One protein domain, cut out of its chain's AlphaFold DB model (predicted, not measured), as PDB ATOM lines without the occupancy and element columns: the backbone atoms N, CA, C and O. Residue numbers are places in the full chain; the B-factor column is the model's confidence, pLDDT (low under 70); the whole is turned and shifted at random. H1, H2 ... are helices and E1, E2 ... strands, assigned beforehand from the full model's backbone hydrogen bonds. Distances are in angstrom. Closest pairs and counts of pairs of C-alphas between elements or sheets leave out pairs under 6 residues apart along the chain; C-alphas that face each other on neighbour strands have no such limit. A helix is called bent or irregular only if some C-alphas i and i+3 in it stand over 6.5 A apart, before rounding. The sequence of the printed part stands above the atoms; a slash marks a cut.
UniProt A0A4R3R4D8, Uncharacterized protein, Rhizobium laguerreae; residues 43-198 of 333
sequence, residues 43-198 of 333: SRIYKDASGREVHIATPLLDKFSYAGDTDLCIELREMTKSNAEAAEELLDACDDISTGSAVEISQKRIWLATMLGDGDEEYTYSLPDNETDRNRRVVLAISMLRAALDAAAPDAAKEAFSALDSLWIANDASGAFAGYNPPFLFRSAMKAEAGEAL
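Overview. This is residues 43 to 198 of the 333 residues of an uncharacterized protein of Rhizobium laguerreae (UniProt A0A4R3R4D8). Picture a bundle of helices side by side, its core a triangle of H3, H4 and H5, with the H1 and H2 hairpin packed along one side and H6 on the other side, along H5. A small two-strand hairpin, E1 and E2, sits at one end, near the first residues of H5 and the last of H6. H1 to H5 form an up-and-down bundle, each helix running against the one before it. The printed part has 156 residues and is mostly helix: E1, E2, then H1 to H6, the sheet E1 - E2 being antiparallel. It is compact, with a radius of gyration of the C-alphas of 15.5 A and spans of 51 by 39 by 27 A.

Arrangement. Start with E1, residues 43 to 47, and its antiparallel neighbour E2, residues 53 to 57: a hairpin, with N 44 and O 56 2.9 A apart and N 54 and O 46 2.8 A apart, within hydrogen-bond range. Next, H1, residues 69 to 80, touches H2, residues 84 to 95, at a shallow tilt of 3 degrees, opposite ways; their closest C-alphas, Thr 80 and Ala 87, are 5.1 A apart. H2, with residues 90 to 94 alone, touches H3, residues 102 to 117, closest at the C-alphas of Ala 93 and Leu 112, 7.4 A. H3 touches H4, residues 131 to 151, at 13 degrees, opposite ways, closest at the C-alphas of Ala 113 and Ala 141, 4.1 A. H5, residues 157 to 173, touches H3 the same way, closest at the C-alphas of Gly 117 and Ile 169, 5.1 A, and H4 opposite ways, closest at those of Leu 149 and Ala 160, 5.1 A. H6, residues 183 to 198, touches H5 at 15 degrees, opposite ways, closest at the C-alphas of Leu 164 and Ala 194, 5.6 A; H6 and H4 are apart. Every O i to N i+4 pair is within hydrogen-bond range in H1, H3 and H4, against 7 of 8 in H2, 10 of 12 in H6 and 6 of 13 in H5, which has 12 of 14 O i to N i+3 pairs.

Along the chain. Find C-alpha 43 at (141.884, 116.620, 127.296), where E1 begins; E1 is 13.2 A long and E2 13.6 A. H1 is 16.0 A, H2 16.3 A and H3 22.0 A. From C-alpha 131 at (112.433, 113.713, 141.924), H4 runs 30.0 A. H5, 26.4 A, is neither bent nor irregular, but only just: C-alphas 165 and 168 are 6.5 A apart. H6, 23.5 A, is irregular, C-alphas 184 and 187 being 7.0 A apart; it ends at C-alpha 198, (133.010, 127.390, 126.110).

Size, cuts and confidence. The C-alphas of Ser 50 and Ser 82, the two farthest apart, are 51.5 A apart. The printed part has no cut; its long links are E2 to H1 and H3 to H4. Look for pLDDT under 70 at residues 119 to 129, 172 to 179 and 181; the mean of the printed part is 82.2.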
ATOM      1  N   SER A  43     142.002 115.364 128.024       82.81
ATOM      2  CA  SER A  43     141.884 116.620 127.296       82.81
ATOM      3  C   SER A  43     141.458 116.346 125.860       82.81
ATOM      4  O   SER A  43     142.049 115.506 125.180       82.81
ATOM      5  N   ARG A  44     140.438 117.071 125.394       90.38
ATOM      6  CA  ARG A  44     140.009 117.070 123.991       90.38
ATOM      7  C   ARG A  44     140.703 118.199 123.256       90.38
ATOM      8  O   ARG A  44     140.843 119.297 123.798       90.38
ATOM      9  N   ILE A  45     141.114 117.915 122.026       92.25
ATOM     10  CA  ILE A  45     141.830 118.856 121.171       92.25
ATOM     11  C   ILE A  45     140.921 119.236 120.014       92.25
ATOM     12  O   ILE A  45     140.460 118.360 119.283       92.25
ATOM     13  N   TYR A  46     140.736 120.539 119.830       92.81
ATOM     14  CA  TYR A  46     140.013 121.100 118.697       92.81
ATOM     15  C   TYR A  46     140.914 122.022 117.891       92.81
ATOM     16  O   TYR A  46     141.795 122.677 118.451       92.81
ATOM     17  N   LYS A  47     140.710 122.062 116.574       92.62
ATOM     18  CA  LYS A  47     141.556 122.796 115.631       92.62
ATOM     19  C   LYS A  47     140.707 123.559 114.624       92.62
ATOM     20  O   LYS A  47     139.681 123.053 114.180       92.62
ATOM     21  N   ASP A  48     141.140 124.758 114.243       86.94
ATOM     22  CA  ASP A  48     140.539 125.474 113.110       86.94
ATOM     23  C   ASP A  48     141.251 125.157 111.790       86.94
ATOM     24  O   ASP A  48     142.299 124.510 111.745       86.94
ATOM     25  N   ALA A  49     140.693 125.670 110.691       84.94
ATOM     26  CA  ALA A  49     141.254 125.526 109.350       84.94
ATOM     27  C   ALA A  49     142.671 126.122 109.196       84.94
ATOM     28  O   ALA A  49     143.366 125.787 108.239       84.94
ATOM     29  N   SER A  50     143.107 126.996 110.114       85.00
ATOM     30  CA  SER A  50     144.467 127.553 110.132       85.00
ATOM     31  C   SER A  50     145.466 126.686 110.910       85.00
ATOM     32  O   SER A  50     146.664 126.966 110.888       85.00
ATOM     33  N   GLY A  51     144.992 125.624 111.572       84.38
ATOM     34  CA  GLY A  51     145.798 124.731 112.402       84.38
ATOM     35  C   GLY A  51     146.024 125.239 113.827       84.38
ATOM     36  O   GLY A  51     146.846 124.670 114.542       84.38
ATOM     37  N   ARG A  52     145.321 126.293 114.264       88.31
ATOM     38  CA  ARG A  52     145.361 126.739 115.662       88.31
ATOM     39  C   ARG A  52     144.611 125.730 116.520       88.31
ATOM     40  O   ARG A  52     143.457 125.420 116.235       88.31
ATOM     41  N   GLU A  53     145.270 125.256 117.571       92.44
ATOM     42  CA  GLU A  53     144.750 124.213 118.452       92.44
ATOM     43  C   GLU A  53     144.315 124.789 119.798       92.44
ATOM     44  O   GLU A  53     144.939 125.706 120.339       92.44
ATOM     45  N   VAL A  54     143.252 124.219 120.349       91.25
ATOM     46  CA  VAL A  54     142.754 124.503 121.689       91.25
ATOM     47  C   VAL A  54     142.534 123.188 122.418       91.25
ATOM     48  O   VAL A  54     142.031 122.218 121.851       91.25
ATOM     49  N   HIS A  55     142.890 123.188 123.696       92.56
ATOM     50  CA  HIS A  55     142.719 122.065 124.598       92.56
ATOM     51  C   HIS A  55     141.622 122.398 125.600       92.56
ATOM     52  O   HIS A  55     141.703 123.420 126.281       92.56
ATOM     53  N   ILE A  56     140.629 121.525 125.719       92.75
ATOM     54  CA  ILE A  56     139.644 121.601 126.798       92.75
ATOM     55  C   ILE A  56     139.754 120.377 127.694       92.75
ATOM     56  O   ILE A  56     140.115 119.291 127.237       92.75
ATOM     57  N   ALA A  57     139.431 120.556 128.967       90.06
ATOM     58  CA  ALA A  57     139.280 119.487 129.941       90.06
ATOM     59  C   ALA A  57     137.952 119.688 130.668       90.06
ATOM     60  O   ALA A  57     137.594 120.819 130.997       90.06
ATOM     61  N   THR A  58     137.231 118.597 130.906       91.19
ATOM     62  CA  THR A  58     135.902 118.623 131.528       91.19
ATOM     63  C   THR A  58     135.816 117.551 132.620       91.19
ATOM     64  O   THR A  58     135.071 116.583 132.464       91.19
ATOM     65  N   PRO A  59     136.627 117.652 133.692       88.62
ATOM     66  CA  PRO A  59     136.806 116.579 134.670       88.62
ATOM     67  C   PRO A  59     135.533 116.168 135.419       88.62
ATOM     68  O   PRO A  59     135.444 115.030 135.880       88.62
ATOM     69  N   LEU A  60     134.557 117.059 135.596       87.75
ATOM     70  CA  LEU A  60     133.268 116.724 136.190       87.75
ATOM     71  C   LEU A  60     132.384 115.989 135.186       87.75
ATOM     72  O   LEU A  60     131.810 114.961 135.543       87.75
ATOM     73  N   LEU A  61     132.310 116.472 133.944       89.12
ATOM     74  CA  LEU A  61     131.589 115.795 132.864       89.12
ATOM     75  C   LEU A  61     132.199 114.420 132.543       89.12
ATOM     76  O   LEU A  61     131.472 113.477 132.250       89.12
ATOM     77  N   ASP A  62     133.522 114.280 132.657       89.00
ATOM     78  CA  ASP A  62     134.264 113.031 132.434       89.00
ATOM     79  C   ASP A  62     133.850 111.909 133.411       89.00
ATOM     80  O   ASP A  62     134.125 110.740 133.151       89.00
ATOM     81  N   LYS A  63     133.183 112.235 134.530       85.56
ATOM     82  CA  LYS A  63     132.662 111.237 135.483       85.56
ATOM     83  C   LYS A  63     131.397 110.535 134.997       85.56
ATOM     84  O   LYS A  63     130.985 109.550 135.608       85.56
ATOM     85  N   PHE A  64     130.767 111.048 133.947       86.56
ATOM     86  CA  PHE A  64     129.558 110.484 133.373       86.56
ATOM     87  C   PHE A  64     129.939 109.497 132.279       86.56
ATOM     88  O   PHE A  64     130.673 109.831 131.350       86.56
ATOM     89  N   SER A  65     129.441 108.270 132.391       84.00
ATOM     90  CA  SER A  65     129.623 107.252 131.367       84.00
ATOM     91  C   SER A  65     128.393 107.172 130.474       84.00
ATOM     92  O   SER A  65     127.249 107.250 130.928       84.00
ATOM     93  N   TYR A  66     128.647 106.987 129.183       85.06
ATOM     94  CA  TYR A  66     127.636 106.626 128.207       85.06
ATOM     95  C   TYR A  66     127.825 105.155 127.854       85.06
ATOM     96  O   TYR A  66     128.822 104.793 127.232       85.06
ATOM     97  N   ALA A  67     126.905 104.304 128.307       84.69
ATOM     98  CA  ALA A  67     127.005 102.855 128.123       84.69
ATOM     99  C   ALA A  67     126.734 102.408 126.670       84.69
ATOM    100  O   ALA A  67     127.047 101.283 126.290       84.69
ATOM    101  N   GLY A  68     126.237 103.327 125.837       86.44
ATOM    102  CA  GLY A  68     125.920 103.111 124.431       86.44
ATOM    103  C   GLY A  68     124.434 103.307 124.152       86.44
ATOM    104  O   GLY A  68     123.608 103.335 125.065       86.44
ATOM    105  N   ASP A  69     124.108 103.438 122.869       86.31
ATOM    106  CA  ASP A  69     122.751 103.721 122.402       86.31
ATOM    107  C   ASP A  69     121.761 102.623 122.832       86.31
ATOM    108  O   ASP A  69     120.674 102.933 123.299       86.31
ATOM    109  N   THR A  70     122.158 101.343 122.798       86.81
ATOM    110  CA  THR A  70     121.305 100.219 123.233       86.81
ATOM    111  C   THR A  70     120.837 100.361 124.682       86.81
ATOM    112  O   THR A  70     119.648 100.212 124.964       86.81
ATOM    113  N   ASP A  71     121.759 100.652 125.602       87.50
ATOM    114  CA  ASP A  71     121.436 100.794 127.023       87.50
ATOM    115  C   ASP A  71     120.603 102.055 127.263       87.50
ATOM    116  O   ASP A  71     119.641 102.023 128.028       87.50
ATOM    117  N   LEU A  72     120.900 103.143 126.542       87.69
ATOM    118  CA  LEU A  72     120.068 104.343 126.553       87.69
ATOM    119  C   LEU A  72     118.627 104.030 126.116       87.69
ATOM    120  O   LEU A  72     117.692 104.438 126.799       87.69
ATOM    121  N   CYS A  73     118.427 103.288 125.024       87.56
ATOM    122  CA  CYS A  73     117.083 102.969 124.535       87.56
ATOM    123  C   CYS A  73     116.315 102.063 125.506       87.56
ATOM    124  O   CYS A  73     115.100 102.208 125.653       87.56
ATOM    125  N   ILE A  74     117.001 101.152 126.207       88.38
ATOM    126  CA  ILE A  74     116.400 100.338 127.276       88.38
ATOM    127  C   ILE A  74     115.916 101.235 128.420       88.38
ATOM    128  O   ILE A  74     114.775 101.105 128.869       88.38
ATOM    129  N   GLU A  75     116.761 102.161 128.866       86.94
ATOM    130  CA  GLU A  75     116.438 103.111 129.931       86.94
ATOM    131  C   GLU A  75     115.266 104.022 129.537       86.94
ATOM    132  O   GLU A  75     114.331 104.208 130.320       86.94
ATOM    133  N   LEU A  76     115.264 104.533 128.301       85.50
ATOM    134  CA  LEU A  76     114.178 105.348 127.757       85.50
ATOM    135  C   LEU A  76     112.862 104.584 127.706       85.50
ATOM    136  O   LEU A  76     111.844 105.105 128.154       85.50
ATOM    137  N   ARG A  77     112.883 103.333 127.237       86.69
ATOM    138  CA  ARG A  77     111.691 102.477 127.168       86.69
ATOM    139  C   ARG A  77     111.073 102.244 128.540       86.69
ATOM    140  O   ARG A  77     109.852 102.218 128.673       86.69
ATOM    141  N   GLU A  78     111.904 102.076 129.562       86.31
ATOM    142  CA  GLU A  78     111.425 101.914 130.933       86.31
ATOM    143  C   GLU A  78     110.809 103.210 131.484       86.31
ATOM    144  O   GLU A  78     109.792 103.153 132.178       86.31
ATOM    145  N   MET A  79     111.376 104.376 131.153       80.56
ATOM    146  CA  MET A  79     110.847 105.682 131.574       80.56
ATOM    147  C   MET A  79     109.548 106.065 130.851       80.56
ATOM    148  O   MET A  79     108.675 106.690 131.452       80.56
ATOM    149  N   THR A  80     109.388 105.675 129.585       81.31
ATOM    150  CA  THR A  80     108.216 106.013 128.759       81.31
ATOM    151  C   THR A  80     107.107 104.966 128.803       81.31
ATOM    152  O   THR A  80     106.043 105.179 128.232       81.31
ATOM    153  N   LYS A  81     107.276 103.848 129.523       83.06
ATOM    154  CA  LYS A  81     106.305 102.732 129.546       83.06
ATOM    155  C   LYS A  81     104.865 103.123 129.906       83.06
ATOM    156  O   LYS A  81     103.929 102.412 129.550       83.06
ATOM    157  N   SER A  82     104.681 104.211 130.655       77.44
ATOM    158  CA  SER A  82     103.370 104.730 131.063       77.44
ATOM    159  C   SER A  82     102.851 105.867 130.178       77.44
ATOM    160  O   SER A  82     101.799 106.422 130.482       77.44
ATOM    161  N   ASN A  83     103.569 106.228 129.112       77.50
ATOM    162  CA  ASN A  83     103.248 107.333 128.217       77.50
ATOM    163  C   ASN A  83     103.548 106.948 126.755       77.50
ATOM    164  O   ASN A  83     104.688 107.010 126.303       77.50
ATOM    165  N   ALA A  84     102.505 106.548 126.023       76.06
ATOM    166  CA  ALA A  84     102.631 106.067 124.647       76.06
ATOM    167  C   ALA A  84     103.122 107.146 123.666       76.06
ATOM    168  O   ALA A  84     103.901 106.826 122.776       76.06
ATOM    169  N   GLU A  85     102.717 108.405 123.856       72.62
ATOM    170  CA  GLU A  85     103.155 109.528 123.013       72.62
ATOM    171  C   GLU A  85     104.649 109.815 123.225       72.62
ATOM    172  O   GLU A  85     105.395 109.947 122.261       72.62
ATOM    173  N   ALA A  86     105.115 109.800 124.482       73.44
ATOM    174  CA  ALA A  86     106.545 109.894 124.796       73.44
ATOM    175  C   ALA A  86     107.348 108.730 124.206       73.44
ATOM    176  O   ALA A  86     108.497 108.896 123.808       73.44
ATOM    177  N   ALA A  87     106.765 107.530 124.224       77.88
ATOM    178  CA  ALA A  87     107.427 106.327 123.753       77.88
ATOM    179  C   ALA A  87     107.646 106.352 122.238       77.88
ATOM    180  O   ALA A  87     108.714 105.936 121.810       77.88
ATOM    181  N   GLU A  88     106.684 106.837 121.452       78.75
ATOM    182  CA  GLU A  88     106.804 106.916 119.990       78.75
ATOM    183  C   GLU A  88     107.995 107.795 119.585       78.75
ATOM    184  O   GLU A  88     108.932 107.316 118.954       78.75
ATOM    185  N   GLU A  89     108.040 109.045 120.041       77.31
ATOM    186  CA  GLU A  89     109.073 109.980 119.587       77.31
ATOM    187  C   GLU A  89     110.463 109.697 120.172       77.31
ATOM    188  O   GLU A  89     111.468 109.740 119.459       77.31
ATOM    189  N   LEU A  90     110.546 109.373 121.469       80.69
ATOM    190  CA  LEU A  90     111.840 109.174 122.125       80.69
ATOM    191  C   LEU A  90     112.492 107.842 121.744       80.69
ATOM    192  O   LEU A  90     113.721 107.766 121.722       80.69
ATOM    193  N   LEU A  91     111.711 106.790 121.466       81.75
ATOM    194  CA  LEU A  91     112.273 105.502 121.052       81.75
ATOM    195  C   LEU A  91     112.663 105.508 119.576       81.75
ATOM    196  O   LEU A  91     113.757 105.033 119.273       81.75
ATOM    197  N   ASP A  92     111.856 106.113 118.700       81.00
ATOM    198  CA  ASP A  92     112.211 106.269 117.285       81.00
ATOM    199  C   ASP A  92     113.498 107.091 117.137       81.00
ATOM    200  O   ASP A  92     114.416 106.708 116.411       81.00
ATOM    201  N   ALA A  93     113.626 108.184 117.897       81.19
ATOM    202  CA  ALA A  93     114.856 108.965 117.904       81.19
ATOM    203  C   ALA A  93     116.052 108.203 118.493       81.19
ATOM    204  O   ALA A  93     117.189 108.456 118.090       81.19
ATOM    205  N   CYS A  94     115.815 107.291 119.443       83.88
ATOM    206  CA  CYS A  94     116.876 106.516 120.077       83.88
ATOM    207  C   CYS A  94     117.485 105.467 119.143       83.88
ATOM    208  O   CYS A  94     118.709 105.323 119.095       83.88
ATOM    209  N   ASP A  95     116.648 104.778 118.365       80.44
ATOM    210  CA  ASP A  95     117.087 103.720 117.449       80.44
ATOM    211  C   ASP A  95     118.009 104.256 116.328       80.44
ATOM    212  O   ASP A  95     118.836 103.517 115.789       80.44
ATOM    213  N   ASP A  96     117.940 105.561 116.037       83.44
ATOM    214  CA  ASP A  96     118.691 106.230 114.971       83.44
ATOM    215  C   ASP A  96     119.864 107.115 115.449       83.44
ATOM    216  O   ASP A  96     120.460 107.835 114.641       83.44
ATOM    217  N   ILE A  97     120.257 107.078 116.729       85.69
ATOM    218  CA  ILE A  97     121.316 107.964 117.263       85.69
ATOM    219  C   ILE A  97     122.665 107.757 116.554       85.69
ATOM    220  O   ILE A  97     123.302 108.729 116.145       85.69
ATOM    221  N   SER A  98     123.108 106.506 116.394       85.31
ATOM    222  CA  SER A  98     124.423 106.165 115.821       85.31
ATOM    223  C   SER A  98     124.492 106.216 114.291       85.31
ATOM    224  O   SER A  98     125.535 105.895 113.716       85.31
ATOM    225  N   THR A  99     123.414 106.583 113.597       85.94
ATOM    226  CA  THR A  99     123.392 106.605 112.128       85.94
ATOM    227  C   THR A  99     123.800 107.978 111.582       85.94
ATOM    228  O   THR A  99     123.285 109.012 112.016       85.94
ATOM    229  N   GLY A 100     124.710 107.999 110.600       86.75
ATOM    230  CA  GLY A 100     125.161 109.217 109.911       86.75
ATOM    231  C   GLY A 100     126.638 109.561 110.130       86.75
ATOM    232  O   GLY A 100     127.458 108.720 110.498       86.75
ATOM    233  N   SER A 101     126.987 110.811 109.842       88.94
ATOM    234  CA  SER A 101     128.293 111.419 110.101       88.94
ATOM    235  C   SER A 101     128.494 111.737 111.589       88.94
ATOM    236  O   SER A 101     127.536 111.866 112.346       88.94
ATOM    237  N   ALA A 102     129.744 111.928 112.023       85.44
ATOM    238  CA  ALA A 102     130.063 112.276 113.414       85.44
ATOM    239  C   ALA A 102     129.353 113.559 113.899       85.44
ATOM    240  O   ALA A 102     128.919 113.638 115.048       85.44
ATOM    241  N   VAL A 103     129.187 114.537 113.002       87.38
ATOM    242  CA  VAL A 103     128.437 115.774 113.262       87.38
ATOM    243  C   VAL A 103     126.956 115.473 113.489       87.38
ATOM    244  O   VAL A 103     126.393 115.927 114.482       87.38
ATOM    245  N   GLU A 104     126.338 114.675 112.616       89.62
ATOM    246  CA  GLU A 104     124.927 114.285 112.749       89.62
ATOM    247  C   GLU A 104     124.687 113.484 114.032       89.62
ATOM    248  O   GLU A 104     123.741 113.769 114.762       89.62
ATOM    249  N   ILE A 105     125.576 112.542 114.358       89.31
ATOM    250  CA  ILE A 105     125.510 111.758 115.601       89.31
ATOM    251  C   ILE A 105     125.598 112.683 116.824       89.31
ATOM    252  O   ILE A 105     124.803 112.557 117.757       89.31
ATOM    253  N   SER A 106     126.535 113.637 116.831       89.19
ATOM    254  CA  SER A 106     126.677 114.608 117.924       89.19
ATOM    255  C   SER A 106     125.410 115.458 118.082       89.19
ATOM    256  O   SER A 106     124.885 115.584 119.186       89.19
ATOM    257  N   GLN A 107     124.846 115.958 116.980       90.44
ATOM    258  CA  GLN A 107     123.617 116.755 116.989       90.44
ATOM    259  C   GLN A 107     122.399 115.966 117.478       90.44
ATOM    260  O   GLN A 107     121.652 116.478 118.311       90.44
ATOM    261  N   LYS A 108     122.220 114.716 117.032       91.19
ATOM    262  CA  LYS A 108     121.149 113.825 117.515       91.19
ATOM    263  C   LYS A 108     121.248 113.594 119.023       91.19
ATOM    264  O   LYS A 108     120.249 113.693 119.731       91.19
ATOM    265  N   ARG A 109     122.462 113.351 119.533       91.94
ATOM    266  CA  ARG A 109     122.710 113.197 120.976       91.94
ATOM    267  C   ARG A 109     122.409 114.473 121.756       91.94
ATOM    268  O   ARG A 109     121.805 114.381 122.816       91.94
ATOM    269  N   ILE A 110     122.800 115.641 121.244       91.31
ATOM    270  CA  ILE A 110     122.489 116.933 121.875       91.31
ATOM    271  C   ILE A 110     120.978 117.151 121.926       91.31
ATOM    272  O   ILE A 110     120.455 117.466 122.989       91.31
ATOM    273  N   TRP A 111     120.285 116.941 120.808       90.00
ATOM    274  CA  TRP A 111     118.837 117.119 120.707       90.00
ATOM    275  C   TRP A 111     118.080 116.213 121.685       90.00
ATOM    276  O   TRP A 111     117.277 116.696 122.486       90.00
ATOM    277  N   LEU A 112     118.396 114.917 121.707       89.06
ATOM    278  CA  LEU A 112     117.717 113.981 122.601       89.06
ATOM    279  C   LEU A 112     118.086 114.250 124.068       89.06
ATOM    280  O   LEU A 112     117.222 114.182 124.936       89.06
ATOM    281  N   ALA A 113     119.328 114.653 124.356       90.00
ATOM    282  CA  ALA A 113     119.695 115.107 125.694       90.00
ATOM    283  C   ALA A 113     118.854 116.314 126.127       90.00
ATOM    284  O   ALA A 113     118.324 116.297 127.234       90.00
ATOM    285  N   THR A 114     118.695 117.325 125.262       87.69
ATOM    286  CA  THR A 114     117.858 118.498 125.557       87.69
ATOM    287  C   THR A 114     116.407 118.120 125.801       87.69
ATOM    288  O   THR A 114     115.857 118.568 126.793       87.69
ATOM    289  N   MET A 115     115.824 117.219 125.009       83.19
ATOM    290  CA  MET A 115     114.454 116.752 125.248       83.19
ATOM    291  C   MET A 115     114.282 116.017 126.579       83.19
ATOM    292  O   MET A 115     113.265 116.169 127.246       83.19
ATOM    293  N   LEU A 116     115.265 115.209 126.982       81.81
ATOM    294  CA  LEU A 116     115.202 114.479 128.252       81.81
ATOM    295  C   LEU A 116     115.424 115.388 129.456       81.81
ATOM    296  O   LEU A 116     114.836 115.174 130.518       81.81
ATOM    297  N   GLY A 117     116.334 116.339 129.282       77.12
ATOM    298  CA  GLY A 117     116.809 117.243 130.306       77.12
ATOM    299  C   GLY A 117     115.925 118.453 130.553       77.12
ATOM    300  O   GLY A 117     116.025 119.030 131.630       77.12
ATOM    301  N   ASP A 118     115.097 118.830 129.582       73.25
ATOM    302  CA  ASP A 118     114.189 119.959 129.711       73.25
ATOM    303  C   ASP A 118     113.055 119.628 130.691       73.25
ATOM    304  O   ASP A 118     112.324 118.640 130.548       73.25
ATOM    305  N   GLY A 119     112.969 120.433 131.746       57.56
ATOM    306  CA  GLY A 119     111.919 120.365 132.753       57.56
ATOM    307  C   GLY A 119     110.681 121.190 132.399       57.56
ATOM    308  O   GLY A 119     109.670 121.035 133.082       57.56
ATOM    309  N   ASP A 120     110.744 122.050 131.373       55.16
ATOM    310  CA  ASP A 120     109.599 122.854 130.942       55.16
ATOM    311  C   ASP A 120     108.649 122.036 130.046       55.16
ATOM    312  O   ASP A 120     109.050 121.393 129.072       55.16
ATOM    313  N   GLU A 121     107.351 122.109 130.372       48.81
ATOM    314  CA  GLU A 121     106.223 121.409 129.722       48.81
ATOM    315  C   GLU A 121     106.047 121.727 128.221       48.81
ATOM    316  O   GLU A 121     105.161 121.171 127.576       48.81
ATOM    317  N   GLU A 122     106.863 122.614 127.639       45.19
ATOM    318  CA  GLU A 122     106.749 123.023 126.232       45.19
ATOM    319  C   GLU A 122     107.166 121.903 125.256       45.19
ATOM    320  O   GLU A 122     106.620 121.824 124.156       45.19
ATOM    321  N   TYR A 123     108.053 120.992 125.684       48.53
ATOM    322  CA  TYR A 123     108.474 119.803 124.918       48.53
ATOM    323  C   TYR A 123     108.296 118.482 125.673       48.53
ATOM    324  O   TYR A 123     108.553 117.409 125.122       48.53
ATOM    325  N   THR A 124     107.877 118.521 126.939       52.19
ATOM    326  CA  THR A 124     107.748 117.300 127.731       52.19
ATOM    327  C   THR A 124     106.425 116.616 127.415       52.19
ATOM    328  O   THR A 124     105.376 116.900 127.996       52.19
ATOM    329  N   TYR A 125     106.498 115.584 126.574       56.19
ATOM    330  CA  TYR A 125     105.678 114.394 126.783       56.19
ATOM    331  C   TYR A 125     105.659 114.122 128.284       56.19
ATOM    332  O   TYR A 125     106.721 114.165 128.898       56.19
ATOM    333  N   SER A 126     104.486 113.916 128.881       55.84
ATOM    334  CA  SER A 126     104.294 113.773 130.332       55.84
ATOM    335  C   SER A 126     105.128 112.627 130.932       55.84
ATOM    336  O   SER A 126     104.627 111.529 131.183       55.84
ATOM    337  N   LEU A 127     106.427 112.856 131.093       64.38
ATOM    338  CA  LEU A 127     107.379 111.981 131.742       64.38
ATOM    339  C   LEU A 127     107.192 112.168 133.247       64.38
ATOM    340  O   LEU A 127     106.821 113.257 133.693       64.38
ATOM    341  N   PRO A 128     107.423 111.126 134.054       63.09
ATOM    342  CA  PRO A 128     107.272 111.246 135.495       63.09
ATOM    343  C   PRO A 128     108.110 112.411 136.058       63.09
ATOM    344  O   PRO A 128     109.326 112.476 135.866       63.09
ATOM    345  N   ASP A 129     107.454 113.322 136.782       68.19
ATOM    346  CA  ASP A 129     108.087 114.484 137.433       68.19
ATOM    347  C   ASP A 129     108.389 114.236 138.923       68.19
ATOM    348  O   ASP A 129     108.605 115.147 139.722       68.19
ATOM    349  N   ASN A 130     108.412 112.969 139.350       75.38
ATOM    350  CA  ASN A 130     108.970 112.690 140.667       75.38
ATOM    351  C   ASN A 130     110.487 112.937 140.639       75.38
ATOM    352  O   ASN A 130     111.151 112.769 139.616       75.38
ATOM    353  N   GLU A 131     111.030 113.327 141.791       72.38
ATOM    354  CA  GLU A 131     112.433 113.713 141.924       72.38
ATOM    355  C   GLU A 131     113.384 112.634 141.379       72.38
ATOM    356  O   GLU A 131     114.280 112.947 140.604       72.38
ATOM    357  N   THR A 132     113.152 111.360 141.709       76.19
ATOM    358  CA  THR A 132     113.979 110.228 141.259       76.19
ATOM    359  C   THR A 132     114.057 110.129 139.737       76.19
ATOM    360  O   THR A 132     115.157 110.031 139.188       76.19
ATOM    361  N   ASP A 133     112.915 110.179 139.054       76.81
ATOM    362  CA  ASP A 133     112.853 110.043 137.600       76.81
ATOM    363  C   ASP A 133     113.415 111.283 136.897       76.81
ATOM    364  O   ASP A 133     114.160 111.148 135.926       76.81
ATOM    365  N   ARG A 134     113.175 112.489 137.428       76.94
ATOM    366  CA  ARG A 134     113.824 113.715 136.936       76.94
ATOM    367  C   ARG A 134     115.348 113.619 137.021       76.94
ATOM    368  O   ARG A 134     116.043 113.925 136.057       76.94
ATOM    369  N   ASN A 135     115.881 113.124 138.134       77.31
ATOM    370  CA  ASN A 135     117.327 112.962 138.292       77.31
ATOM    371  C   ASN A 135     117.898 111.942 137.314       77.31
ATOM    372  O   ASN A 135     118.946 112.186 136.723       77.31
ATOM    373  N   ARG A 136     117.203 110.815 137.116       80.38
ATOM    374  CA  ARG A 136     117.599 109.798 136.137       80.38
ATOM    375  C   ARG A 136     117.650 110.386 134.726       80.38
ATOM    376  O   ARG A 136     118.647 110.184 134.037       80.38
ATOM    377  N   ARG A 137     116.642 111.173 134.333       82.25
ATOM    378  CA  ARG A 137     116.614 111.888 133.045       82.25
ATOM    379  C   ARG A 137     117.804 112.829 132.882       82.25
ATOM    380  O   ARG A 137     118.498 112.757 131.874       82.25
ATOM    381  N   VAL A 138     118.097 113.642 133.897       82.88
ATOM    382  CA  VAL A 138     119.237 114.571 133.871       82.88
ATOM    383  C   VAL A 138     120.576 113.828 133.787       82.88
ATOM    384  O   VAL A 138     121.448 114.238 133.025       82.88
ATOM    385  N   VAL A 139     120.755 112.718 134.515       85.62
ATOM    386  CA  VAL A 139     121.969 111.882 134.419       85.62
ATOM    387  C   VAL A 139     122.152 111.368 132.993       85.62
ATOM    388  O   VAL A 139     123.237 111.507 132.433       85.62
ATOM    389  N   LEU A 140     121.093 110.802 132.404       87.12
ATOM    390  CA  LEU A 140     121.119 110.283 131.037       87.12
ATOM    391  C   LEU A 140     121.427 111.397 130.034       87.12
ATOM    392  O   LEU A 140     122.320 111.230 129.206       87.12
ATOM    393  N   ALA A 141     120.777 112.554 130.159       89.25
ATOM    394  CA  ALA A 141     121.033 113.718 129.319       89.25
ATOM    395  C   ALA A 141     122.496 114.189 129.415       89.25
ATOM    396  O   ALA A 141     123.145 114.396 128.391       89.25
ATOM    397  N   ILE A 142     123.064 114.289 130.621       90.62
ATOM    398  CA  ILE A 142     124.475 114.670 130.805       90.62
ATOM    399  C   ILE A 142     125.413 113.612 130.202       90.62
ATOM    400  O   ILE A 142     126.362 113.972 129.504       90.62
ATOM    401  N   SER A 143     125.141 112.318 130.399       90.56
ATOM    402  CA  SER A 143     125.898 111.229 129.760       90.56
ATOM    403  C   SER A 143     125.825 111.285 128.229       90.56
ATOM    404  O   SER A 143     126.805 110.982 127.547       90.56
ATOM    405  N   MET A 144     124.696 111.706 127.664       91.56
ATOM    406  CA  MET A 144     124.542 111.893 126.221       91.56
ATOM    407  C   MET A 144     125.302 113.110 125.702       91.56
ATOM    408  O   MET A 144     125.987 112.997 124.687       91.56
ATOM    409  N   LEU A 145     125.248 114.249 126.399       93.69
ATOM    410  CA  LEU A 145     126.051 115.432 126.061       93.69
ATOM    411  C   LEU A 145     127.543 115.132 126.146       93.69
ATOM    412  O   LEU A 145     128.324 115.560 125.295       93.69
ATOM    413  N   ARG A 146     127.931 114.316 127.126       92.94
ATOM    414  CA  ARG A 146     129.273 113.767 127.206       92.94
ATOM    415  C   ARG A 146     129.638 112.978 125.944       92.94
ATOM    416  O   ARG A 146     130.666 113.246 125.327       92.94
ATOM    417  N   ALA A 147     128.795 112.033 125.541       91.56
ATOM    418  CA  ALA A 147     129.024 111.230 124.343       91.56
ATOM    419  C   ALA A 147     128.971 112.050 123.043       91.56
ATOM    420  O   ALA A 147     129.622 111.689 122.063       91.56
ATOM    421  N   ALA A 148     128.203 113.140 123.008       91.81
ATOM    422  CA  ALA A 148     128.173 114.086 121.895       91.81
ATOM    423  C   ALA A 148     129.496 114.850 121.779       91.81
ATOM    424  O   ALA A 148     130.011 115.019 120.673       91.81
ATOM    425  N   LEU A 149     130.061 115.255 122.920       91.69
ATOM    426  CA  LEU A 149     131.365 115.903 123.004       91.69
ATOM    427  C   LEU A 149     132.499 114.958 122.574       91.69
ATOM    428  O   LEU A 149     133.411 115.386 121.872       91.69
ATOM    429  N   ASP A 150     132.427 113.679 122.952       87.81
ATOM    430  CA  ASP A 150     133.401 112.652 122.547       87.81
ATOM    431  C   ASP A 150     133.279 112.256 121.065       87.81
ATOM    432  O   ASP A 150     134.269 111.869 120.446       87.81
ATOM    433  N   ALA A 151     132.081 112.365 120.485       84.19
ATOM    434  CA  ALA A 151     131.850 112.129 119.059       84.19
ATOM    435  C   ALA A 151     132.246 113.321 118.174       84.19
ATOM    436  O   ALA A 151     132.435 113.144 116.970       84.19
ATOM    437  N   ALA A 152     132.363 114.528 118.739       84.44
ATOM    438  CA  ALA A 152     132.756 115.710 117.985       84.44
ATOM    439  C   ALA A 152     134.183 115.538 117.446       84.44
ATOM    440  O   ALA A 152     135.142 115.365 118.202       84.44
ATOM    441  N   ALA A 153     134.324 115.590 116.121       83.62
ATOM    442  CA  ALA A 153     135.622 115.507 115.469       83.62
ATOM    443  C   ALA A 153     136.536 116.686 115.886       83.62
ATOM    444  O   ALA A 153     136.037 117.753 116.256       83.62
ATOM    445  N   PRO A 154     137.873 116.548 115.806       85.81
ATOM    446  CA  PRO A 154     138.797 117.625 116.180       85.81
ATOM    447  C   PRO A 154     138.599 118.936 115.400       85.81
ATOM    448  O   PRO A 154     138.928 120.005 115.901       85.81
ATOM    449  N   ASP A 155     138.070 118.880 114.182       85.56
ATOM    450  CA  ASP A 155     137.730 120.035 113.342       85.56
ATOM    451  C   ASP A 155     136.275 120.522 113.523       85.56
ATOM    452  O   ASP A 155     135.872 121.526 112.937       85.56
ATOM    453  N   ALA A 156     135.499 119.858 114.384       84.88
ATOM    454  CA  ALA A 156     134.088 120.117 114.674       84.88
ATOM    455  C   ALA A 156     133.910 120.851 116.024       84.88
ATOM    456  O   ALA A 156     133.162 120.438 116.915       84.88
ATOM    457  N   ALA A 157     134.637 121.960 116.210       90.06
ATOM    458  CA  ALA A 157     134.597 122.749 117.451       90.06
ATOM    459  C   ALA A 157     133.203 123.332 117.758       90.06
ATOM    460  O   ALA A 157     132.881 123.605 118.915       90.06
ATOM    461  N   LYS A 158     132.364 123.523 116.733       90.81
ATOM    462  CA  LYS A 158     130.997 124.043 116.863       90.81
ATOM    463  C   LYS A 158     130.061 123.037 117.541       90.81
ATOM    464  O   LYS A 158     129.207 123.423 118.338       90.81
ATOM    465  N   GLU A 159     130.227 121.757 117.247       90.12
ATOM    466  CA  GLU A 159     129.462 120.656 117.823       90.12
ATOM    467  C   GLU A 159     129.848 120.475 119.293       90.12
ATOM    468  O   GLU A 159     128.978 120.403 120.159       90.12
ATOM    469  N   ALA A 160     131.149 120.535 119.593       92.56
ATOM    470  CA  ALA A 160     131.653 120.546 120.964       92.56
ATOM    471  C   ALA A 160     131.132 121.745 121.768       92.56
ATOM    472  O   ALA A 160     130.695 121.587 122.908       92.56
ATOM    473  N   PHE A 161     131.127 122.935 121.159       94.00
ATOM    474  CA  PHE A 161     130.545 124.133 121.757       94.00
ATOM    475  C   PHE A 161     129.057 123.923 122.062       94.00
ATOM    476  O   PHE A 161     128.626 124.179 123.179       94.00
ATOM    477  N   SER A 162     128.284 123.403 121.104       92.94
ATOM    478  CA  SER A 162     126.850 123.134 121.282       92.94
ATOM    479  C   SER A 162     126.581 122.131 122.410       92.94
ATOM    480  O   SER A 162     125.710 122.367 123.239       92.94
ATOM    481  N   ALA A 163     127.361 121.047 122.497       93.62
ATOM    482  CA  ALA A 163     127.214 120.054 123.562       93.62
ATOM    483  C   ALA A 163     127.465 120.645 124.959       93.62
ATOM    484  O   ALA A 163     126.735 120.346 125.902       93.62
ATOM    485  N   LEU A 164     128.486 121.498 125.088       94.44
ATOM    486  CA  LEU A 164     128.810 122.171 126.347       94.44
ATOM    487  C   LEU A 164     127.782 123.244 126.713       94.44
ATOM    488  O   LEU A 164     127.459 123.388 127.888       94.44
ATOM    489  N   ASP A 165     127.255 123.973 125.729       93.00
ATOM    490  CA  ASP A 165     126.215 124.982 125.945       93.00
ATOM    491  C   ASP A 165     124.924 124.319 126.449       93.00
ATOM    492  O   ASP A 165     124.318 124.792 127.408       93.00
ATOM    493  N   SER A 166     124.584 123.139 125.915       91.69
ATOM    494  CA  SER A 166     123.449 122.318 126.358       91.69
ATOM    495  C   SER A 166     123.576 121.735 127.773       91.69
ATOM    496  O   SER A 166     122.590 121.226 128.306       91.69
ATOM    497  N   LEU A 167     124.727 121.854 128.452       89.38
ATOM    498  CA  LEU A 167     124.849 121.466 129.868       89.38
ATOM    499  C   LEU A 167     124.037 122.362 130.812       89.38
ATOM    500  O   LEU A 167     123.993 122.094 132.017       89.38
ATOM    501  N   TRP A 168     123.338 123.382 130.298       83.25
ATOM    502  CA  TRP A 168     122.306 124.098 131.046       83.25
ATOM    503  C   TRP A 168     121.260 123.154 131.658       83.25
ATOM    504  O   TRP A 168     120.737 123.482 132.716       83.25
ATOM    505  N   ILE A 169     121.031 121.969 131.088       78.88
ATOM    506  CA  ILE A 169     120.175 120.898 131.641       78.88
ATOM    507  C   ILE A 169     120.570 120.504 133.075       78.88
ATOM    508  O   ILE A 169     119.739 120.114 133.890       78.88
ATOM    509  N   ALA A 170     121.843 120.667 133.452       75.88
ATOM    510  CA  ALA A 170     122.284 120.458 134.830       75.88
ATOM    511  C   ALA A 170     121.696 121.490 135.823       75.88
ATOM    512  O   ALA A 170     121.940 121.392 137.029       75.88
ATOM    513  N   ASN A 171     120.931 122.486 135.351       70.25
ATOM    514  CA  ASN A 171     120.159 123.405 136.187       70.25
ATOM    515  C   ASN A 171     119.167 122.674 137.095       70.25
ATOM    516  O   ASN A 171     119.038 123.080 138.251       70.25
ATOM    517  N   ASP A 172     118.567 121.588 136.607       59.72
ATOM    518  CA  ASP A 172     117.511 120.842 137.303       59.72
ATOM    519  C   ASP A 172     118.054 119.722 138.203       59.72
ATOM    520  O   ASP A 172     117.307 118.998 138.862       59.72
ATOM    521  N   ALA A 173     119.384 119.612 138.292       63.06
ATOM    522  CA  ALA A 173     120.081 118.608 139.091       63.06
ATOM    523  C   ALA A 173     120.223 118.975 140.585       63.06
ATOM    524  O   ALA A 173     120.742 118.170 141.370       63.06
ATOM    525  N   SER A 174     119.868 120.200 141.004       50.75
ATOM    526  CA  SER A 174     120.239 120.692 142.338       50.75
ATOM    527  C   SER A 174     119.414 120.036 143.452       50.75
ATOM    528  O   SER A 174     118.260 120.389 143.677       50.75
ATOM    529  N   GLY A 175     120.060 119.104 144.159       48.84
ATOM    530  CA  GLY A 175     119.544 118.344 145.304       48.84
ATOM    531  C   GLY A 175     119.978 116.874 145.282       48.84
ATOM    532  O   GLY A 175     120.205 116.276 146.331       48.84
ATOM    533  N   ALA A 176     120.191 116.318 144.090       46.25
ATOM    534  CA  ALA A 176     120.067 114.880 143.884       46.25
ATOM    535  C   ALA A 176     121.321 114.125 143.441       46.25
ATOM    536  O   ALA A 176     121.336 112.891 143.419       46.25
ATOM    537  N   PHE A 177     122.390 114.833 143.086       60.84
ATOM    538  CA  PHE A 177     123.621 114.174 142.676       60.84
ATOM    539  C   PHE A 177     124.440 113.750 143.903       60.84
ATOM    540  O   PHE A 177     125.412 114.399 144.280       60.84
ATOM    541  N   ALA A 178     124.052 112.634 144.531       53.91
ATOM    542  CA  ALA A 178     124.743 112.060 145.695       53.91
ATOM    543  C   ALA A 178     126.235 111.744 145.436       53.91
ATOM    544  O   ALA A 178     127.014 111.610 146.377       53.91
ATOM    545  N   GLY A 179     126.645 111.648 144.164       57.31
ATOM    546  CA  GLY A 179     128.035 111.446 143.745       57.31
ATOM    547  C   GLY A 179     128.921 112.701 143.762       57.31
ATOM    548  O   GLY A 179     130.135 112.579 143.596       57.31
ATOM    549  N   TYR A 180     128.359 113.900 143.962       70.00
ATOM    550  CA  TYR A 180     129.123 115.141 144.100       70.00
ATOM    551  C   TYR A 180     128.960 115.697 145.515       70.00
ATOM    552  O   TYR A 180     127.844 115.901 145.979       70.00
ATOM    553  N   ASN A 181     130.066 115.942 146.221       66.69
ATOM    554  CA  ASN A 181     130.037 116.438 147.596       66.69
ATOM    555  C   ASN A 181     130.661 117.848 147.680       66.69
ATOM    556  O   ASN A 181     131.843 117.989 147.355       66.69
ATOM    557  N   PRO A 182     129.915 118.874 148.136       76.62
ATOM    558  CA  PRO A 182     128.510 118.826 148.551       76.62
ATOM    559  C   PRO A 182     127.525 118.853 147.361       76.62
ATOM    560  O   PRO A 182     127.770 119.582 146.396       76.62
ATOM    561  N   PRO A 183     126.383 118.136 147.428       76.56
ATOM    562  CA  PRO A 183     125.475 117.980 146.283       76.56
ATOM    563  C   PRO A 183     124.912 119.290 145.732       76.56
ATOM    564  O   PRO A 183     124.741 119.432 144.522       76.56
ATOM    565  N   PHE A 184     124.666 120.278 146.596       80.75
ATOM    566  CA  PHE A 184     124.109 121.566 146.174       80.75
ATOM    567  C   PHE A 184     125.047 122.347 145.239       80.75
ATOM    568  O   PHE A 184     124.572 123.126 144.420       80.75
ATOM    569  N   LEU A 185     126.361 122.093 145.297       85.06
ATOM    570  CA  LEU A 185     127.342 122.750 144.433       85.06
ATOM    571  C   LEU A 185     127.488 122.108 143.054       85.06
ATOM    572  O   LEU A 185     128.205 122.661 142.219       85.06
ATOM    573  N   PHE A 186     126.871 120.951 142.801       85.94
ATOM    574  CA  PHE A 186     127.052 120.228 141.540       85.94
ATOM    575  C   PHE A 186     126.711 121.102 140.329       85.94
ATOM    576  O   PHE A 186     127.508 121.216 139.401       85.94
ATOM    577  N   ARG A 187     125.566 121.791 140.384       86.31
ATOM    578  CA  ARG A 187     125.112 122.707 139.333       86.31
ATOM    579  C   ARG A 187     126.156 123.781 139.036       86.31
ATOM    580  O   ARG A 187     126.528 123.987 137.883       86.31
ATOM    581  N   SER A 188     126.631 124.460 140.072       89.94
ATOM    582  CA  SER A 188     127.578 125.567 139.925       89.94
ATOM    583  C   SER A 188     128.944 125.072 139.454       89.94
ATOM    584  O   SER A 188     129.564 125.707 138.605       89.94
ATOM    585  N   ALA A 189     129.372 123.888 139.898       90.88
ATOM    586  CA  ALA A 189     130.577 123.228 139.402       90.88
ATOM    587  C   ALA A 189     130.485 122.883 137.910       90.88
ATOM    588  O   ALA A 189     131.395 123.230 137.160       90.88
ATOM    589  N   MET A 190     129.377 122.277 137.469       90.69
ATOM    590  CA  MET A 190     129.162 121.935 136.061       90.69
ATOM    591  C   MET A 190     129.117 123.188 135.180       90.69
ATOM    592  O   MET A 190     129.758 123.226 134.135       90.69
ATOM    593  N   LYS A 191     128.438 124.251 135.632       92.00
ATOM    594  CA  LYS A 191     128.400 125.538 134.919       92.00
ATOM    595  C   LYS A 191     129.762 126.199 134.786       92.00
ATOM    596  O   LYS A 191     130.074 126.722 133.723       92.00
ATOM    597  N   ALA A 192     130.548 126.221 135.859       93.62
ATOM    598  CA  ALA A 192     131.876 126.818 135.828       93.62
ATOM    599  C   ALA A 192     132.803 126.050 134.872       93.62
ATOM    600  O   ALA A 192     133.486 126.664 134.058       93.62
ATOM    601  N   GLU A 193     132.779 124.717 134.929       93.19
ATOM    602  CA  GLU A 193     133.582 123.860 134.054       93.19
ATOM    603  C   GLU A 193     133.189 123.998 132.580       93.19
ATOM    604  O   GLU A 193     134.037 124.302 131.739       93.19
ATOM    605  N   ALA A 194     131.900 123.831 132.268       94.25
ATOM    606  CA  ALA A 194     131.393 123.994 130.912       94.25
ATOM    607  C   ALA A 194     131.660 125.412 130.391       94.25
ATOM    608  O   ALA A 194     132.096 125.585 129.256       94.25
ATOM    609  N   GLY A 195     131.472 126.425 131.239       94.94
ATOM    610  CA  GLY A 195     131.712 127.823 130.906       94.94
ATOM    611  C   GLY A 195     133.164 128.121 130.523       94.94
ATOM    612  O   GLY A 195     133.403 128.757 129.497       94.94
ATOM    613  N   GLU A 196     134.147 127.627 131.282       95.25
ATOM    614  CA  GLU A 196     135.560 127.809 130.913       95.25
ATOM    615  C   GLU A 196     135.898 127.082 129.602       95.25
ATOM    616  O   GLU A 196     136.613 127.630 128.756       95.25
ATOM    617  N   ALA A 197     135.335 125.891 129.374       95.00
ATOM    618  CA  ALA A 197     135.497 125.183 128.105       95.00
ATOM    619  C   ALA A 197     134.866 125.954 126.926       95.00
ATOM    620  O   ALA A 197     135.487 126.069 125.869       95.00
ATOM    621  N   LEU A 198     133.687 126.558 127.113       95.44
ATOM    622  CA  LEU A 198     133.010 127.390 126.110       95.44
ATOM    623  C   LEU A 198     133.802 128.657 125.769       95.44
ATOM    624  O   LEU A 198     133.970 128.977 124.592       95.44
TER     625      LEU A 198